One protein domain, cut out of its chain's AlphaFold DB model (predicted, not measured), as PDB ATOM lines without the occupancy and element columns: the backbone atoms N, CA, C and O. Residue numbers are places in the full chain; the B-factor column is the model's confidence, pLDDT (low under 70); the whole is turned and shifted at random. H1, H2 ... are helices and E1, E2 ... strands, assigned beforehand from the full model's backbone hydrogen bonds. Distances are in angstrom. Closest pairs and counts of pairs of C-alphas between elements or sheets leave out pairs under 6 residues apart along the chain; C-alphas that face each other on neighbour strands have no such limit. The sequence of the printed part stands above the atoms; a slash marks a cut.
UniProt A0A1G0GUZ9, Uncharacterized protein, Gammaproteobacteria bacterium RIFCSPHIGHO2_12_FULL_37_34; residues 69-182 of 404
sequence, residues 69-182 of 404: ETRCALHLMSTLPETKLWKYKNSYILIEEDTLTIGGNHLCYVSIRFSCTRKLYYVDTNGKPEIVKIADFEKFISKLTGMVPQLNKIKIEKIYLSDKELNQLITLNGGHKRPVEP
ATOM      1  N   GLU A  69      25.019   5.840  -4.626       55.28
ATOM      2  CA  GLU A  69      25.040   4.474  -5.175       55.28
ATOM      3  C   GLU A  69      25.896   4.370  -6.442       55.28
ATOM      4  O   GLU A  69      26.441   3.307  -6.764       55.28
ATOM      5  N   THR A  70      26.030   5.462  -7.197       61.12
ATOM      6  CA  THR A  70      26.861   5.489  -8.406       61.12
ATOM      7  C   THR A  70      28.338   5.647  -8.088       61.12
ATOM      8  O   THR A  70      29.156   4.977  -8.719       61.12
ATOM      9  N   ARG A  71      28.669   6.436  -7.063       72.75
ATOM     10  CA  ARG A  71      30.040   6.634  -6.589       72.75
ATOM     11  C   ARG A  71      30.579   5.389  -5.885       72.75
ATOM     12  O   ARG A  71      29.857   4.597  -5.285       72.75
ATOM     13  N   CYS A  72      31.887   5.200  -5.971       82.12
ATOM     14  CA  CYS A  72      32.579   4.116  -5.297       82.12
ATOM     15  C   CYS A  72      32.958   4.544  -3.882       82.12
ATOM     16  O   CYS A  72      33.627   5.557  -3.704       82.12
ATOM     17  N   ALA A  73      32.567   3.777  -2.870       88.00
ATOM     18  CA  ALA A  73      33.011   4.058  -1.513       88.00
ATOM     19  C   ALA A  73      34.464   3.600  -1.300       88.00
ATOM     20  O   ALA A  73      34.854   2.530  -1.764       88.00
ATOM     21  N   LEU A  74      35.238   4.410  -0.584       90.19
ATOM     22  CA  LEU A  74      36.532   4.090   0.004       90.19
ATOM     23  C   LEU A  74      36.380   4.183   1.525       90.19
ATOM     24  O   LEU A  74      36.108   5.256   2.063       90.19
ATOM     25  N   HIS A  75      36.516   3.054   2.202       90.31
ATOM     26  CA  HIS A  75      36.442   2.938   3.652       90.31
ATOM     27  C   HIS A  75      37.841   2.999   4.252       90.31
ATOM     28  O   HIS A  75      38.771   2.421   3.693       90.31
ATOM     29  N   LEU A  76      37.975   3.684   5.381       87.88
ATOM     30  CA  LEU A  76      39.234   3.842   6.104       87.88
ATOM     31  C   LEU A  76      39.122   3.052   7.404       87.88
ATOM     32  O   LEU A  76      38.255   3.343   8.230       87.88
ATOM     33  N   MET A  77      39.929   2.004   7.550       88.06
ATOM     34  CA  MET A  77      39.811   1.037   8.643       88.06
ATOM     35  C   MET A  77      41.183   0.642   9.189       88.06
ATOM     36  O   MET A  77      42.193   0.770   8.508       88.06
ATOM     37  N   SER A  78      41.216   0.139  10.423       83.50
ATOM     38  CA  SER A  78      42.432  -0.418  11.033       83.50
ATOM     39  C   SER A  78      42.598  -1.916  10.774       83.50
ATOM     40  O   SER A  78      43.709  -2.427  10.831       83.50
ATOM     41  N   THR A  79      41.505  -2.635  10.502       87.62
ATOM     42  CA  THR A  79      41.506  -4.080  10.232       87.62
ATOM     43  C   THR A  79      40.436  -4.448   9.208       87.62
ATOM     44  O   THR A  79      39.451  -3.727   9.022       87.62
ATOM     45  N   LEU A  80      40.631  -5.576   8.518       87.75
ATOM     46  CA  LEU A  80      39.661  -6.073   7.549       87.75
ATOM     47  C   LEU A  80      38.512  -6.740   8.315       87.75
ATOM     48  O   LEU A  80      38.780  -7.592   9.164       87.75
ATOM     49  N   PRO A  81      37.240  -6.411   8.033       87.69
ATOM     50  CA  PRO A  81      36.125  -7.087   8.678       87.69
ATOM     51  C   PRO A  81      36.123  -8.576   8.314       87.69
ATOM     52  O   PRO A  81      35.921  -8.932   7.156       87.69
ATOM     53  N   GLU A  82      36.308  -9.453   9.298       83.00
ATOM     54  CA  GLU A  82      36.227 -10.909   9.089       83.00
ATOM     55  C   GLU A  82      34.784 -11.364   8.823       83.00
ATOM     56  O   GLU A  82      34.530 -12.336   8.114       83.00
ATOM     57  N   THR A  83      33.814 -10.620   9.360       80.44
ATOM     58  CA  THR A  83      32.383 -10.859   9.163       80.44
ATOM     59  C   THR A  83      31.731  -9.673   8.458       80.44
ATOM     60  O   THR A  83      32.167  -8.528   8.571       80.44
ATOM     61  N   LYS A  84      30.636  -9.930   7.729       85.31
ATOM     62  CA  LYS A  84      29.813  -8.899   7.064       85.31
ATOM     63  C   LYS A  84      30.504  -8.131   5.922       85.31
ATOM     64  O   LYS A  84      30.065  -7.031   5.589       85.31
ATOM     65  N   LEU A  85      31.489  -8.734   5.247       87.56
ATOM     66  CA  LEU A  85      32.100  -8.186   4.020       87.56
ATOM     67  C   LEU A  85      31.070  -7.843   2.931       87.56
ATOM     68  O   LEU A  85      31.253  -6.895   2.175       87.56
ATOM     69  N   TRP A  86      29.923  -8.531   2.919       84.81
ATOM     70  CA  TRP A  86      28.796  -8.228   2.034       84.81
ATOM     71  C   TRP A  86      28.275  -6.781   2.142       84.81
ATOM     72  O   TRP A  86      27.681  -6.290   1.185       84.81
ATOM     73  N   LYS A  87      28.500  -6.080   3.263       86.81
ATOM     74  CA  LYS A  87      28.131  -4.659   3.433       86.81
ATOM     75  C   LYS A  87      29.000  -3.706   2.614       86.81
ATOM     76  O   LYS A  87      28.619  -2.559   2.401       86.81
ATOM     77  N   TYR A  88      30.159  -4.183   2.181       88.88
ATOM     78  CA  TYR A  88      31.171  -3.415   1.470       88.88
ATOM     79  C   TYR A  88      31.237  -3.810  -0.008       88.88
ATOM     80  O   TYR A  88      32.179  -3.449  -0.694       88.88
ATOM     81  N   LYS A  89      30.244  -4.543  -0.528       87.38
ATOM     82  CA  LYS A  89      30.199  -4.916  -1.948       87.38
ATOM     83  C   LYS A  89      30.400  -3.701  -2.846       87.38
ATOM     84  O   LYS A  89      29.783  -2.654  -2.639       87.38
ATOM     85  N   ASN A  90      31.231  -3.871  -3.869       86.56
ATOM     86  CA  ASN A  90      31.598  -2.832  -4.822       86.56
ATOM     87  C   ASN A  90      32.296  -1.604  -4.203       86.56
ATOM     88  O   ASN A  90      32.168  -0.496  -4.738       86.56
ATOM     89  N   SER A  91      33.031  -1.777  -3.104       90.38
ATOM     90  CA  SER A  91      33.785  -0.704  -2.454       90.38
ATOM     91  C   SER A  91      35.249  -1.072  -2.216       90.38
ATOM     92  O   SER A  91      35.659  -2.225  -2.357       90.38
ATOM     93  N   TYR A  92      36.053  -0.058  -1.901       91.94
ATOM     94  CA  TYR A  92      37.444  -0.220  -1.503       91.94
ATOM     95  C   TYR A  92      37.580  -0.033   0.007       91.94
ATOM     96  O   TYR A  92      36.890   0.795   0.599       91.94
ATOM     97  N   ILE A  93      38.499  -0.767   0.623       92.19
ATOM     98  CA  ILE A  93      38.844  -0.662   2.041       92.19
ATOM     99  C   ILE A  93      40.349  -0.426   2.128       92.19
ATOM    100  O   ILE A  93      41.136  -1.291   1.747       92.19
ATOM    101  N   LEU A  94      40.750   0.752   2.596       91.75
ATOM    102  CA  LEU A  94      42.131   1.051   2.949       91.75
ATOM    103  C   LEU A  94      42.349   0.675   4.410       91.75
ATOM    104  O   LEU A  94      41.616   1.130   5.290       91.75
ATOM    105  N   ILE A  95      43.372  -0.137   4.633       89.06
ATOM    106  CA  ILE A  95      43.828  -0.560   5.945       89.06
ATOM    107  C   ILE A  95      45.203   0.033   6.191       89.06
ATOM    108  O   ILE A  95      46.124  -0.182   5.397       89.06
ATOM    109  N   GLU A  96      45.320   0.765   7.291       84.88
ATOM    110  CA  GLU A  96      46.588   1.244   7.825       84.88
ATOM    111  C   GLU A  96      46.883   0.473   9.117       84.88
ATOM    112  O   GLU A  96      46.206   0.639  10.131       84.88
ATOM    113  N   GLU A  97      47.857  -0.433   9.046       79.06
ATOM    114  CA  GLU A  97      48.346  -1.238  10.165       79.06
ATOM    115  C   GLU A  97      49.643  -0.606  10.681       79.06
ATOM    116  O   GLU A  97      50.694  -0.697  10.036       79.06
ATOM    117  N   ASP A  98      49.581   0.023  11.853       71.19
ATOM    118  CA  ASP A  98      50.769   0.518  12.540       71.19
ATOM    119  C   ASP A  98      51.507  -0.650  13.193       71.19
ATOM    120  O   ASP A  98      51.024  -1.274  14.139       71.19
ATOM    121  N   THR A  99      52.702  -0.954  12.690       63.78
ATOM    122  CA  THR A  99      53.564  -1.984  13.269       63.78
ATOM    123  C   THR A  99      54.683  -1.341  14.081       63.78
ATOM    124  O   THR A  99      55.441  -0.488  13.604       63.78
ATOM    125  N   LEU A 100      54.767  -1.748  15.350       64.44
ATOM    126  CA  LEU A 100      55.836  -1.362  16.258       64.44
ATOM    127  C   LEU A 100      57.039  -2.270  16.006       64.44
ATOM    128  O   LEU A 100      57.056  -3.428  16.420       64.44
ATOM    129  N   THR A 101      58.064  -1.737  15.353       60.00
ATOM    130  CA  THR A 101      59.356  -2.419  15.239       60.00
ATOM    131  C   THR A 101      60.298  -1.896  16.313       60.00
ATOM    132  O   THR A 101      60.730  -0.742  16.273       60.00
ATOM    133  N   ILE A 102      60.610  -2.756  17.286       62.72
ATOM    134  CA  ILE A 102      61.611  -2.486  18.320       62.72
ATOM    135  C   ILE A 102      62.961  -2.963  17.783       62.72
ATOM    136  O   ILE A 102      63.250  -4.158  17.768       62.72
ATOM    137  N   GLY A 103      63.774  -2.026  17.297       59.88
ATOM    138  CA  GLY A 103      65.139  -2.314  16.866       59.88
ATOM    139  C   GLY A 103      66.093  -2.223  18.052       59.88
ATOM    140  O   GLY A 103      66.326  -1.123  18.556       59.88
ATOM    141  N   GLY A 104      66.632  -3.361  18.494       48.56
ATOM    142  CA  GLY A 104      67.697  -3.423  19.495       48.56
ATOM    143  C   GLY A 104      69.067  -3.481  18.826       48.56
ATOM    144  O   GLY A 104      69.346  -4.420  18.088       48.56
ATOM    145  N   ASN A 105      69.926  -2.495  19.092       54.09
ATOM    146  CA  ASN A 105      71.359  -2.601  18.818       54.09
ATOM    147  C   ASN A 105      72.094  -2.899  20.133       54.09
ATOM    148  O   ASN A 105      71.675  -2.417  21.185       54.09
ATOM    149  N   HIS A 106      73.196  -3.656  20.076       53.47
ATOM    150  CA  HIS A 106      73.977  -4.170  21.223       53.47
ATOM    151  C   HIS A 106      74.568  -3.111  22.189       53.47
ATOM    152  O   HIS A 106      75.299  -3.459  23.111       53.47
ATOM    153  N   LEU A 107      74.238  -1.829  22.026       54.00
ATOM    154  CA  LEU A 107      74.638  -0.723  22.892       54.00
ATOM    155  C   LEU A 107      73.409   0.159  23.179       54.00
ATOM    156  O   LEU A 107      73.157   1.126  22.471       54.00
ATOM    157  N   CYS A 108      72.616  -0.240  24.179       51.62
ATOM    158  CA  CYS A 108      71.666   0.551  24.985       51.62
ATOM    159  C   CYS A 108      70.898   1.741  24.354       51.62
ATOM    160  O   CYS A 108      70.608   2.708  25.056       51.62
ATOM    161  N   TYR A 109      70.478   1.670  23.090       46.50
ATOM    162  CA  TYR A 109      69.471   2.576  22.527       46.50
ATOM    163  C   TYR A 109      68.360   1.760  21.868       46.50
ATOM    164  O   TYR A 109      68.563   1.114  20.840       46.50
ATOM    165  N   VAL A 110      67.169   1.791  22.473       51.06
ATOM    166  CA  VAL A 110      65.951   1.237  21.874       51.06
ATOM    167  C   VAL A 110      65.438   2.256  20.865       51.06
ATOM    168  O   VAL A 110      64.856   3.272  21.238       51.06
ATOM    169  N   SER A 111      65.671   2.007  19.576       46.28
ATOM    170  CA  SER A 111      65.018   2.792  18.528       46.28
ATOM    171  C   SER A 111      63.629   2.208  18.273       46.28
ATOM    172  O   SER A 111      63.494   1.062  17.839       46.28
ATOM    173  N   ILE A 112      62.593   2.988  18.578       51.81
ATOM    174  CA  ILE A 112      61.214   2.652  18.224       51.81
ATOM    175  C   ILE A 112      60.967   3.194  16.818       51.81
ATOM    176  O   ILE A 112      60.940   4.408  16.615       51.81
ATOM    177  N   ARG A 113      60.806   2.304  15.836       49.19
ATOM    178  CA  ARG A 113      60.337   2.680  14.497       49.19
ATOM    179  C   ARG A 113      58.884   2.259  14.352       49.19
ATOM    180  O   ARG A 113      58.572   1.072  14.447       49.19
ATOM    181  N   PHE A 114      58.021   3.234  14.088       52.59
ATOM    182  CA  PHE A 114      56.664   2.984  13.622       52.59
ATOM    183  C   PHE A 114      56.733   2.787  12.112       52.59
ATOM    184  O   PHE A 114      57.058   3.722  11.380       52.59
ATOM    185  N   SER A 115      56.486   1.566  11.645       61.41
ATOM    186  CA  SER A 115      56.284   1.321  10.219       61.41
ATOM    187  C   SER A 115      54.799   1.092   9.982       61.41
ATOM    188  O   SER A 115      54.197   0.174  10.533       61.41
ATOM    189  N   CYS A 116      54.188   1.985   9.205       67.88
ATOM    190  CA  CYS A 116      52.793   1.865   8.815       67.88
ATOM    191  C   CYS A 116      52.733   0.991   7.562       67.88
ATOM    192  O   CYS A 116      53.192   1.390   6.486       67.88
ATOM    193  N   THR A 117      52.210  -0.221   7.704       81.50
ATOM    194  CA  THR A 117      51.934  -1.090   6.562       81.50
ATOM    195  C   THR A 117      50.545  -0.767   6.032       81.50
ATOM    196  O   THR A 117      49.559  -0.796   6.762       81.50
ATOM    197  N   ARG A 118      50.467  -0.407   4.749       86.56
ATOM    198  CA  ARG A 118      49.212  -0.018   4.103       86.56
ATOM    199  C   ARG A 118      48.775  -1.092   3.126       86.56
ATOM    200  O   ARG A 118      49.577  -1.567   2.321       86.56
ATOM    201  N   LYS A 119      47.500  -1.462   3.177       91.69
ATOM    202  CA  LYS A 119      46.884  -2.413   2.246       91.69
ATOM    203  C   LYS A 119      45.568  -1.846   1.746       91.69
ATOM    204  O   LYS A 119      44.797  -1.283   2.512       91.69
ATOM    205  N   LEU A 120      45.304  -2.012   0.457       92.19
ATOM    206  CA  LEU A 120      44.040  -1.627  -0.155       92.19
ATOM    207  C   LEU A 120      43.334  -2.892  -0.631       92.19
ATOM    208  O   LEU A 120      43.913  -3.679  -1.373       92.19
ATOM    209  N   TYR A 121      42.088  -3.071  -0.221       92.62
ATOM    210  CA  TYR A 121      41.234  -4.172  -0.646       92.62
ATOM    211  C   TYR A 121      40.110  -3.635  -1.522       92.62
ATOM    212  O   TYR A 121      39.590  -2.550  -1.263       92.62
ATOM    213  N   TYR A 122      39.722  -4.387  -2.542       92.50
ATOM    214  CA  TYR A 122      38.486  -4.192  -3.288       92.50
ATOM    215  C   TYR A 122      37.544  -5.339  -2.946       92.50
ATOM    216  O   TYR A 122      37.939  -6.496  -3.016       92.50
ATOM    217  N   VAL A 123      36.314  -5.032  -2.552       91.31
ATOM    218  CA  VAL A 123      35.301  -6.050  -2.276       91.31
ATOM    219  C   VAL A 123      34.400  -6.166  -3.499       91.31
ATOM    220  O   VAL A 123      33.733  -5.202  -3.886       91.31
ATOM    221  N   ASP A 124      34.386  -7.345  -4.112       88.06
ATOM    222  CA  ASP A 124      33.635  -7.609  -5.336       88.06
ATOM    223  C   ASP A 124      32.104  -7.618  -5.108       88.06
ATOM    224  O   ASP A 124      31.585  -7.423  -4.001       88.06
ATOM    225  N   THR A 125      31.348  -7.868  -6.175       86.19
ATOM    226  CA  THR A 125      29.879  -8.009  -6.146       86.19
ATOM    227  C   THR A 125      29.402  -9.203  -5.306       86.19
ATOM    228  O   THR A 125      28.286  -9.200  -4.766       86.19
ATOM    229  N   ASN A 126      30.253 -10.213  -5.130       86.81
ATOM    230  CA  ASN A 126      29.983 -11.398  -4.322       86.81
ATOM    231  C   ASN A 126      30.301 -11.178  -2.835       86.81
ATOM    232  O   ASN A 126      29.857 -11.961  -1.999       86.81
ATOM    233  N   GLY A 127      30.975 -10.081  -2.480       85.81
ATOM    234  CA  GLY A 127      31.423  -9.790  -1.120       85.81
ATOM    235  C   GLY A 127      32.773 -10.421  -0.772       85.81
ATOM    236  O   GLY A 127      33.080 -10.551   0.412       85.81
ATOM    237  N   LYS A 128      33.562 -10.836  -1.767       89.25
ATOM    238  CA  LYS A 128      34.920 -11.355  -1.596       89.25
ATOM    239  C   LYS A 128      35.939 -10.212  -1.701       89.25
ATOM    240  O   LYS A 128      35.859  -9.425  -2.644       89.25
ATOM    241  N   PRO A 129      36.878 -10.094  -0.747       91.75
ATOM    242  CA  PRO A 129      37.922  -9.083  -0.788       91.75
ATOM    243  C   PRO A 129      39.097  -9.548  -1.655       91.75
ATOM    244  O   PRO A 129      39.590 -10.666  -1.518       91.75
ATOM    245  N   GLU A 130      39.592  -8.652  -2.495       91.50
ATOM    246  CA  GLU A 130      40.773  -8.832  -3.332       91.50
ATOM    247  C   GLU A 130      41.801  -7.749  -3.006       91.50
ATOM    248  O   GLU A 130      41.458  -6.574  -2.864       91.50
ATOM    249  N   ILE A 131      43.078  -8.123  -2.886       91.00
ATOM    250  CA  ILE A 131      44.147  -7.156  -2.615       91.00
ATOM    251  C   ILE A 131      44.438  -6.359  -3.885       91.00
ATOM    252  O   ILE A 131      44.828  -6.902  -4.920       91.00
ATOM    253  N   VAL A 132      44.308  -5.043  -3.778       90.69
ATOM    254  CA  VAL A 132      44.604  -4.100  -4.847       90.69
ATOM    255  C   VAL A 132      46.078  -3.732  -4.791       90.69
ATOM    256  O   VAL A 132      46.564  -3.175  -3.807       90.69
ATOM    257  N   LYS A 133      46.797  -4.011  -5.878       89.06
ATOM    258  CA  LYS A 133      48.202  -3.624  -6.014       89.06
ATOM    259  C   LYS A 133      48.295  -2.119  -6.252       89.06
ATOM    260  O   LYS A 133      47.836  -1.633  -7.273       89.06
ATOM    261  N   ILE A 134      48.889  -1.383  -5.324       89.88
ATOM    262  CA  ILE A 134      49.204   0.035  -5.506       89.88
ATOM    263  C   ILE A 134      50.714   0.151  -5.678       89.88
ATOM    264  O   ILE A 134      51.465  -0.341  -4.840       89.88
ATOM    265  N   ALA A 135      51.149   0.764  -6.779       86.12
ATOM    266  CA  ALA A 135      52.565   0.908  -7.108       86.12
ATOM    267  C   ALA A 135      53.295   1.826  -6.118       86.12
ATOM    268  O   ALA A 135      54.423   1.543  -5.729       86.12
ATOM    269  N   ASP A 136      52.634   2.908  -5.705       85.94
ATOM    270  CA  ASP A 136      53.184   3.901  -4.788       85.94
ATOM    271  C   ASP A 136      52.096   4.376  -3.814       85.94
ATOM    272  O   ASP A 136      51.197   5.151  -4.169       85.94
ATOM    273  N   PHE A 137      52.163   3.873  -2.580       87.44
ATOM    274  CA  PHE A 137      51.219   4.237  -1.526       87.44
ATOM    275  C   PHE A 137      51.407   5.677  -1.035       87.44
ATOM    276  O   PHE A 137      50.421   6.306  -0.662       87.44
ATOM    277  N   GLU A 138      52.612   6.248  -1.074       86.25
ATOM    278  CA  GLU A 138      52.834   7.639  -0.653       86.25
ATOM    279  C   GLU A 138      52.171   8.612  -1.630       86.25
ATOM    280  O   GLU A 138      51.471   9.554  -1.236       86.25
ATOM    281  N   LYS A 139      52.288   8.336  -2.931       86.50
ATOM    282  CA  LYS A 139      51.583   9.084  -3.977       86.50
ATOM    283  C   LYS A 139      50.068   8.913  -3.899       86.50
ATOM    284  O   LYS A 139      49.328   9.851  -4.195       86.50
ATOM    285  N   PHE A 140      49.592   7.732  -3.509       88.50
ATOM    286  CA  PHE A 140      48.169   7.498  -3.266       88.50
ATOM    287  C   PHE A 140      47.657   8.350  -2.097       88.50
ATOM    288  O   PHE A 140      46.696   9.098  -2.274       88.50
ATOM    289  N   ILE A 141      48.326   8.298  -0.939       86.38
ATOM    290  CA  ILE A 141      47.925   9.037   0.265       86.38
ATOM    291  C   ILE A 141      48.023  10.547   0.050       86.38
ATOM    292  O   ILE A 141      47.077  11.261   0.355       86.38
ATOM    293  N   SER A 142      49.107  11.054  -0.541       85.00
ATOM    294  CA  SER A 142      49.251  12.495  -0.812       85.00
ATOM    295  C   SER A 142      48.136  13.041  -1.708       85.00
ATOM    296  O   SER A 142      47.575  14.098  -1.416       85.00
ATOM    297  N   LYS A 143      47.750  12.306  -2.759       86.38
ATOM    298  CA  LYS A 143      46.595  12.668  -3.593       86.38
ATOM    299  C   LYS A 143      45.284  12.584  -2.819       86.38
ATOM    300  O   LYS A 143      44.471  13.495  -2.930       86.38
ATOM    301  N   LEU A 144      45.082  11.521  -2.040       86.69
ATOM    302  CA  LEU A 144      43.875  11.333  -1.238       86.69
ATOM    303  C   LEU A 144      43.699  12.479  -0.226       86.69
ATOM    304  O   LEU A 144      42.625  13.072  -0.157       86.69
ATOM    305  N   THR A 145      44.763  12.863   0.476       82.69
ATOM    306  CA  THR A 145      44.787  14.002   1.407       82.69
ATOM    307  C   THR A 145      44.613  15.337   0.687       82.69
ATOM    308  O   THR A 145      43.922  16.216   1.191       82.69
ATOM    309  N   GLY A 146      45.177  15.500  -0.514       82.12
ATOM    310  CA  GLY A 146      44.941  16.686  -1.342       82.12
ATOM    311  C   GLY A 146      43.475  16.837  -1.763       82.12
ATOM    312  O   GLY A 146      42.965  17.953  -1.845       82.12
ATOM    313  N   MET A 147      42.781  15.719  -1.991       76.25
ATOM    314  CA  MET A 147      41.362  15.691  -2.352       76.25
ATOM    315  C   MET A 147      40.431  15.820  -1.148       76.25
ATOM    316  O   MET A 147      39.365  16.423  -1.255       76.25
ATOM    317  N   VAL A 148      40.834  15.283   0.004       75.94
ATOM    318  CA  VAL A 148      40.088  15.374   1.262       75.94
ATOM    319  C   VAL A 148      41.008  15.956   2.343       75.94
ATOM    320  O   VAL A 148      41.505  15.226   3.201       75.94
ATOM    321  N   PRO A 149      41.214  17.289   2.364       65.19
ATOM    322  CA  PRO A 149      42.148  17.947   3.287       65.19
ATOM    323  C   PRO A 149      41.814  17.749   4.773       65.19
ATOM    324  O   PRO A 149      42.643  17.993   5.648       65.19
ATOM    325  N   GLN A 150      40.580  17.333   5.070       62.66
ATOM    326  CA  GLN A 150      40.079  17.105   6.424       62.66
ATOM    327  C   GLN A 150      40.315  15.681   6.941       62.66
ATOM    328  O   GLN A 150      40.026  15.438   8.109       62.66
ATOM    329  N   LEU A 151      40.878  14.776   6.130       62.31
ATOM    330  CA  LEU A 151      41.270  13.420   6.547       62.31
ATOM    331  C   LEU A 151      42.069  13.405   7.855       62.31
ATOM    332  O   LEU A 151      41.862  12.544   8.699       62.31
ATOM    333  N   ASN A 152      42.932  14.406   8.043       57.44
ATOM    334  CA  ASN A 152      43.795  14.511   9.219       57.44
ATOM    335  C   ASN A 152      43.131  15.218  10.414       57.44
ATOM    336  O   ASN A 152      43.714  15.266  11.492       57.44
ATOM    337  N   LYS A 153      41.957  15.835  10.225       50.59
ATOM    338  CA  LYS A 153      41.305  16.704  11.227       50.59
ATOM    339  C   LYS A 153      40.009  16.119  11.776       50.59
ATOM    340  O   LYS A 153      39.661  16.384  12.920       50.59
ATOM    341  N   ILE A 154      39.290  15.355  10.960       54.00
ATOM    342  CA  ILE A 154      38.036  14.698  11.317       54.00
ATOM    343  C   ILE A 154      38.225  13.221  11.009       54.00
ATOM    344  O   ILE A 154      38.731  12.870   9.946       54.00
ATOM    345  N   LYS A 155      37.815  12.358  11.939       60.72
ATOM    346  CA  LYS A 155      37.859  10.903  11.780       60.72
ATOM    347  C   LYS A 155      36.811  10.483  10.740       60.72
ATOM    348  O   LYS A 155      35.706  10.076  11.076       60.72
ATOM    349  N   ILE A 156      37.123  10.696   9.466       68.56
ATOM    350  CA  ILE A 156      36.269  10.323   8.341       68.56
ATOM    351  C   ILE A 156      36.399   8.811   8.170       68.56
ATOM    352  O   ILE A 156      37.481   8.311   7.901       68.56
ATOM    353  N   GLU A 157      35.301   8.075   8.313       76.62
ATOM    354  CA  GLU A 157      35.307   6.612   8.150       76.62
ATOM    355  C   GLU A 157      35.111   6.181   6.686       76.62
ATOM    356  O   GLU A 157      35.455   5.062   6.293       76.62
ATOM    357  N   LYS A 158      34.521   7.059   5.863       83.75
ATOM    358  CA  LYS A 158      34.078   6.735   4.503       83.75
ATOM    359  C   LYS A 158      34.154   7.934   3.563       83.75
ATOM    360  O   LYS A 158      33.627   9.003   3.862       83.75
ATOM    361  N   ILE A 159      34.732   7.719   2.385       84.44
ATOM    362  CA  ILE A 159      34.852   8.689   1.291       84.44
ATOM    363  C   ILE A 159      34.129   8.131   0.060       84.44
ATOM    364  O   ILE A 159      34.198   6.936  -0.208       84.44
ATOM    365  N   TYR A 160      33.429   8.973  -0.704       84.12
ATOM    366  CA  TYR A 160      32.786   8.571  -1.961       84.12
ATOM    367  C   TYR A 160      33.550   9.146  -3.154       84.12
ATOM    368  O   TYR A 160      33.586  10.361  -3.331       84.12
ATOM    369  N   LEU A 161      34.118   8.267  -3.977       82.06
ATOM    370  CA  LEU A 161      34.915   8.588  -5.156       82.06
ATOM    371  C   LEU A 161      34.071   8.458  -6.429       82.06
ATOM    372  O   LEU A 161      33.431   7.432  -6.666       82.06
ATOM    373  N   SER A 162      34.088   9.479  -7.274       81.88
ATOM    374  CA  SER A 162      33.606   9.395  -8.656       81.88
ATOM    375  C   SER A 162      34.537   8.545  -9.529       81.88
ATOM    376  O   SER A 162      35.690   8.300  -9.177       81.88
ATOM    377  N   ASP A 163      34.081   8.141 -10.716       80.44
ATOM    378  CA  ASP A 163      34.892   7.335 -11.644       80.44
ATOM    379  C   ASP A 163      36.190   8.037 -12.070       80.44
ATOM    380  O   ASP A 163      37.231   7.403 -12.253       80.44
ATOM    381  N   LYS A 164      36.155   9.369 -12.208       82.38
ATOM    382  CA  LYS A 164      37.344  10.166 -12.536       82.38
ATOM    383  C   LYS A 164      38.368  10.104 -11.404       82.38
ATOM    384  O   LYS A 164      39.551   9.887 -11.655       82.38
ATOM    385  N   GLU A 165      37.904  10.265 -10.173       85.38
ATOM    386  CA  GLU A 165      38.725  10.232  -8.963       85.38
ATOM    387  C   GLU A 165      39.296   8.833  -8.720       85.38
ATOM    388  O   GLU A 165      40.488   8.679  -8.462       85.38
ATOM    389  N   LEU A 166      38.474   7.800  -8.914       85.56
ATOM    390  CA  LEU A 166      38.876   6.400  -8.847       85.56
ATOM    391  C   LEU A 166      39.992   6.083  -9.848       85.56
ATOM    392  O   LEU A 166      40.993   5.449  -9.503       85.56
ATOM    393  N   ASN A 167      39.846   6.555 -11.086       84.25
ATOM    394  CA  ASN A 167      40.870   6.383 -12.107       84.25
ATOM    395  C   ASN A 167      42.170   7.102 -11.731       84.25
ATOM    396  O   ASN A 167      43.247   6.534 -11.889       84.25
ATOM    397  N   GLN A 168      42.085   8.319 -11.191       85.06
ATOM    398  CA  GLN A 168      43.250   9.123 -10.810       85.06
ATOM    399  C   GLN A 168      44.015   8.601  -9.587       85.06
ATOM    400  O   GLN A 168      45.242   8.778  -9.519       85.06
ATOM    401  N   LEU A 169      43.302   8.001  -8.634       85.50
ATOM    402  CA  LEU A 169      43.852   7.509  -7.371       85.50
ATOM    403  C   LEU A 169      44.307   6.054  -7.462       85.50
ATOM    404  O   LEU A 169      45.430   5.743  -7.074       85.50
ATOM    405  N   ILE A 170      43.445   5.172  -7.969       85.00
ATOM    406  CA  ILE A 170      43.626   3.722  -7.861       85.00
ATOM    407  C   ILE A 170      44.146   3.154  -9.179       85.00
ATOM    408  O   ILE A 170      45.242   2.602  -9.229       85.00
ATOM    409  N   THR A 171      43.403   3.333 -10.273       82.69
ATOM    410  CA  THR A 171      43.717   2.657 -11.547       82.69
ATOM    411  C   THR A 171      45.032   3.147 -12.160       82.69
ATOM    412  O   THR A 171      45.875   2.339 -12.539       82.69
ATOM    413  N   LEU A 172      45.252   4.466 -12.226       81.50
ATOM    414  CA  LEU A 172      46.492   5.042 -12.770       81.50
ATOM    415  C   LEU A 172      47.725   4.785 -11.892       81.50
ATOM    416  O   LEU A 172      48.839   5.056 -12.329       81.50
ATOM    417  N   ASN A 173      47.541   4.270 -10.676       80.19
ATOM    418  CA  ASN A 173      48.627   3.915  -9.767       80.19
ATOM    419  C   ASN A 173      48.880   2.393  -9.729       80.19
ATOM    420  O   ASN A 173      49.356   1.869  -8.725       80.19
ATOM    421  N   GLY A 174      48.517   1.677 -10.802       73.88
ATOM    422  CA  GLY A 174      48.701   0.223 -10.933       73.88
ATOM    423  C   GLY A 174      47.598  -0.629 -10.295       73.88
ATOM    424  O   GLY A 174      47.720  -1.852 -10.272       73.88
ATOM    425  N   GLY A 175      46.537   0.011  -9.794       78.56
ATOM    426  CA  GLY A 175      45.445  -0.626  -9.071       78.56
ATOM    427  C   GLY A 175      44.394  -1.323  -9.931       78.56
ATOM    428  O   GLY A 175      44.460  -1.406 -11.155       78.56
ATOM    429  N   HIS A 176      43.383  -1.829  -9.233       80.56
ATOM    430  CA  HIS A 176      42.303  -2.645  -9.770       80.56
ATOM    431  C   HIS A 176      41.266  -1.791 -10.516       80.56
ATOM    432  O   HIS A 176      40.763  -0.806  -9.965       80.56
ATOM    433  N   LYS A 177      40.898  -2.206 -11.737       77.88
ATOM    434  CA  LYS A 177      39.797  -1.610 -12.506       77.88
ATOM    435  C   LYS A 177      38.472  -2.220 -12.075       77.88
ATOM    436  O   LYS A 177      38.235  -3.404 -12.279       77.88
ATOM    437  N   ARG A 178      37.583  -1.391 -11.532       75.00
ATOM    438  CA  ARG A 178      36.222  -1.813 -11.198       75.00
ATOM    439  C   ARG A 178      35.458  -2.221 -12.473       75.00
ATOM    440  O   ARG A 178      35.512  -1.477 -13.457       75.00
ATOM    441  N   PRO A 179      34.704  -3.336 -12.464       66.75
ATOM    442  CA  PRO A 179      33.760  -3.632 -13.533       66.75
ATOM    443  C   PRO A 179      32.703  -2.524 -13.603       66.75
ATOM    444  O   PRO A 179      32.011  -2.229 -12.624       66.75
ATOM    445  N   VAL A 180      32.622  -1.860 -14.757       61.59
ATOM    446  CA  VAL A 180      31.669  -0.773 -14.994       61.59
ATOM    447  C   VAL A 180      30.276  -1.383 -15.096       61.59
ATOM    448  O   VAL A 180      29.924  -1.979 -16.111       61.59
ATOM    449  N   GLU A 181      29.470  -1.239 -14.048       56.31
ATOM    450  CA  GLU A 181      28.044  -1.527 -14.161       56.31
ATOM    451  C   GLU A 181      27.398  -0.494 -15.103       56.31
ATOM    452  O   GLU A 181      27.688   0.704 -14.995       56.31
ATOM    453  N   PRO A 182      26.516  -0.909 -16.028       51.34
ATOM    454  CA  PRO A 182      25.842  -0.002 -16.950       51.34
ATOM    455  C   PRO A 182      24.843   0.897 -16.197       51.34
ATOM    456  O   PRO A 182      23.648   0.631 -16.128       51.34
TER     457      PRO A 182
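This is residues 69 to 182 of the 404 residues of an uncharacterized protein of Gammaproteobacteria bacterium RIFCSPHIGHO2_12_FULL_37_34 (UniProt A0A1G0GUZ9). What does the model look like? A small, strongly twisted sheet of five strands has H2 and H3 on one face and the short H1 on the opposite face, and from this body the far part of the long hairpin E2 and E3, residues 99 to 116, sticks out as an arm that makes the longest axis. What is it made of? The printed part has 114 residues with, in order, E1 H1 E2 E3 E4 H2 E5 H3, a mixed class; the mixed sheet runs E4 E3 E2 E1 E5. It is only just loose, close to compact, with a radius of gyration of the C-alphas of 16.4 A and spans of 63 by 32 by 28 A.

Where do the first elements lie? E1, residues 72 to 77, begins with C-alpha 72 at (32.579, 4.116, -5.297) and is 16.0 A long; H1 is residues 85 to 88, 5.5 A. E2, residues 91 to 105, is 43.2 A long, and E3, residues 109 to 123, 43.1 A. Which follow? E4 is residues 129 to 132, 9.3 A; H2 is residues 137 to 147, 15.1 A; E5 is residues 158 to 161, 9.9 A. H3, residues 163 to 169, 9.9 A, ends with C-alpha 169 at (43.852, 7.509, -7.371).

How is the sheet joined? E1 and E2 are parallel, with N 75 and O 92 2.8 A apart, and E1, H1, E2 form a strand-helix-strand unit, two parallel neighbours with a helix between, its crossover right-handed. E2, E3 and E4 form a meander, each strand the antiparallel neighbour of the one before, with N 93 and O 121 at 2.8 A and N 130 and O 122 at 2.8 A. E5 is antiparallel to E1, with N 74 and O 159 at 2.8 A. Where are the helices? H1, at a height over the sheet of 8.1 A, is only just over E3, on which 3 of its C-alphas fall. H3, at 8.7 A, is only just over E1, with 3 C-alphas on it, and runs along it at 7 degrees on the local plane; H2, on the same face, is over none. H2 and H3 only just touch, with 3 pairs of C-alphas within 8 A, the closest those of Phe 140 and Leu 169 at 6.0 A, at a steep tilt of 49 degrees, opposite ways. How are the helix backbones? In H2 and H3 every O i to N i+4 pair is within hydrogen-bond range; H1 is too short for such a pair.

How large is it? The two C-alphas farthest apart, of Leu 107 and Pro 182, are 63.0 A apart. Is it continuous? The printed part has no cut, and no link is long. Where is confidence low? Residues 69 to 70, 99 to 116, 149 to 156 and 179 to 182 have pLDDT under 70.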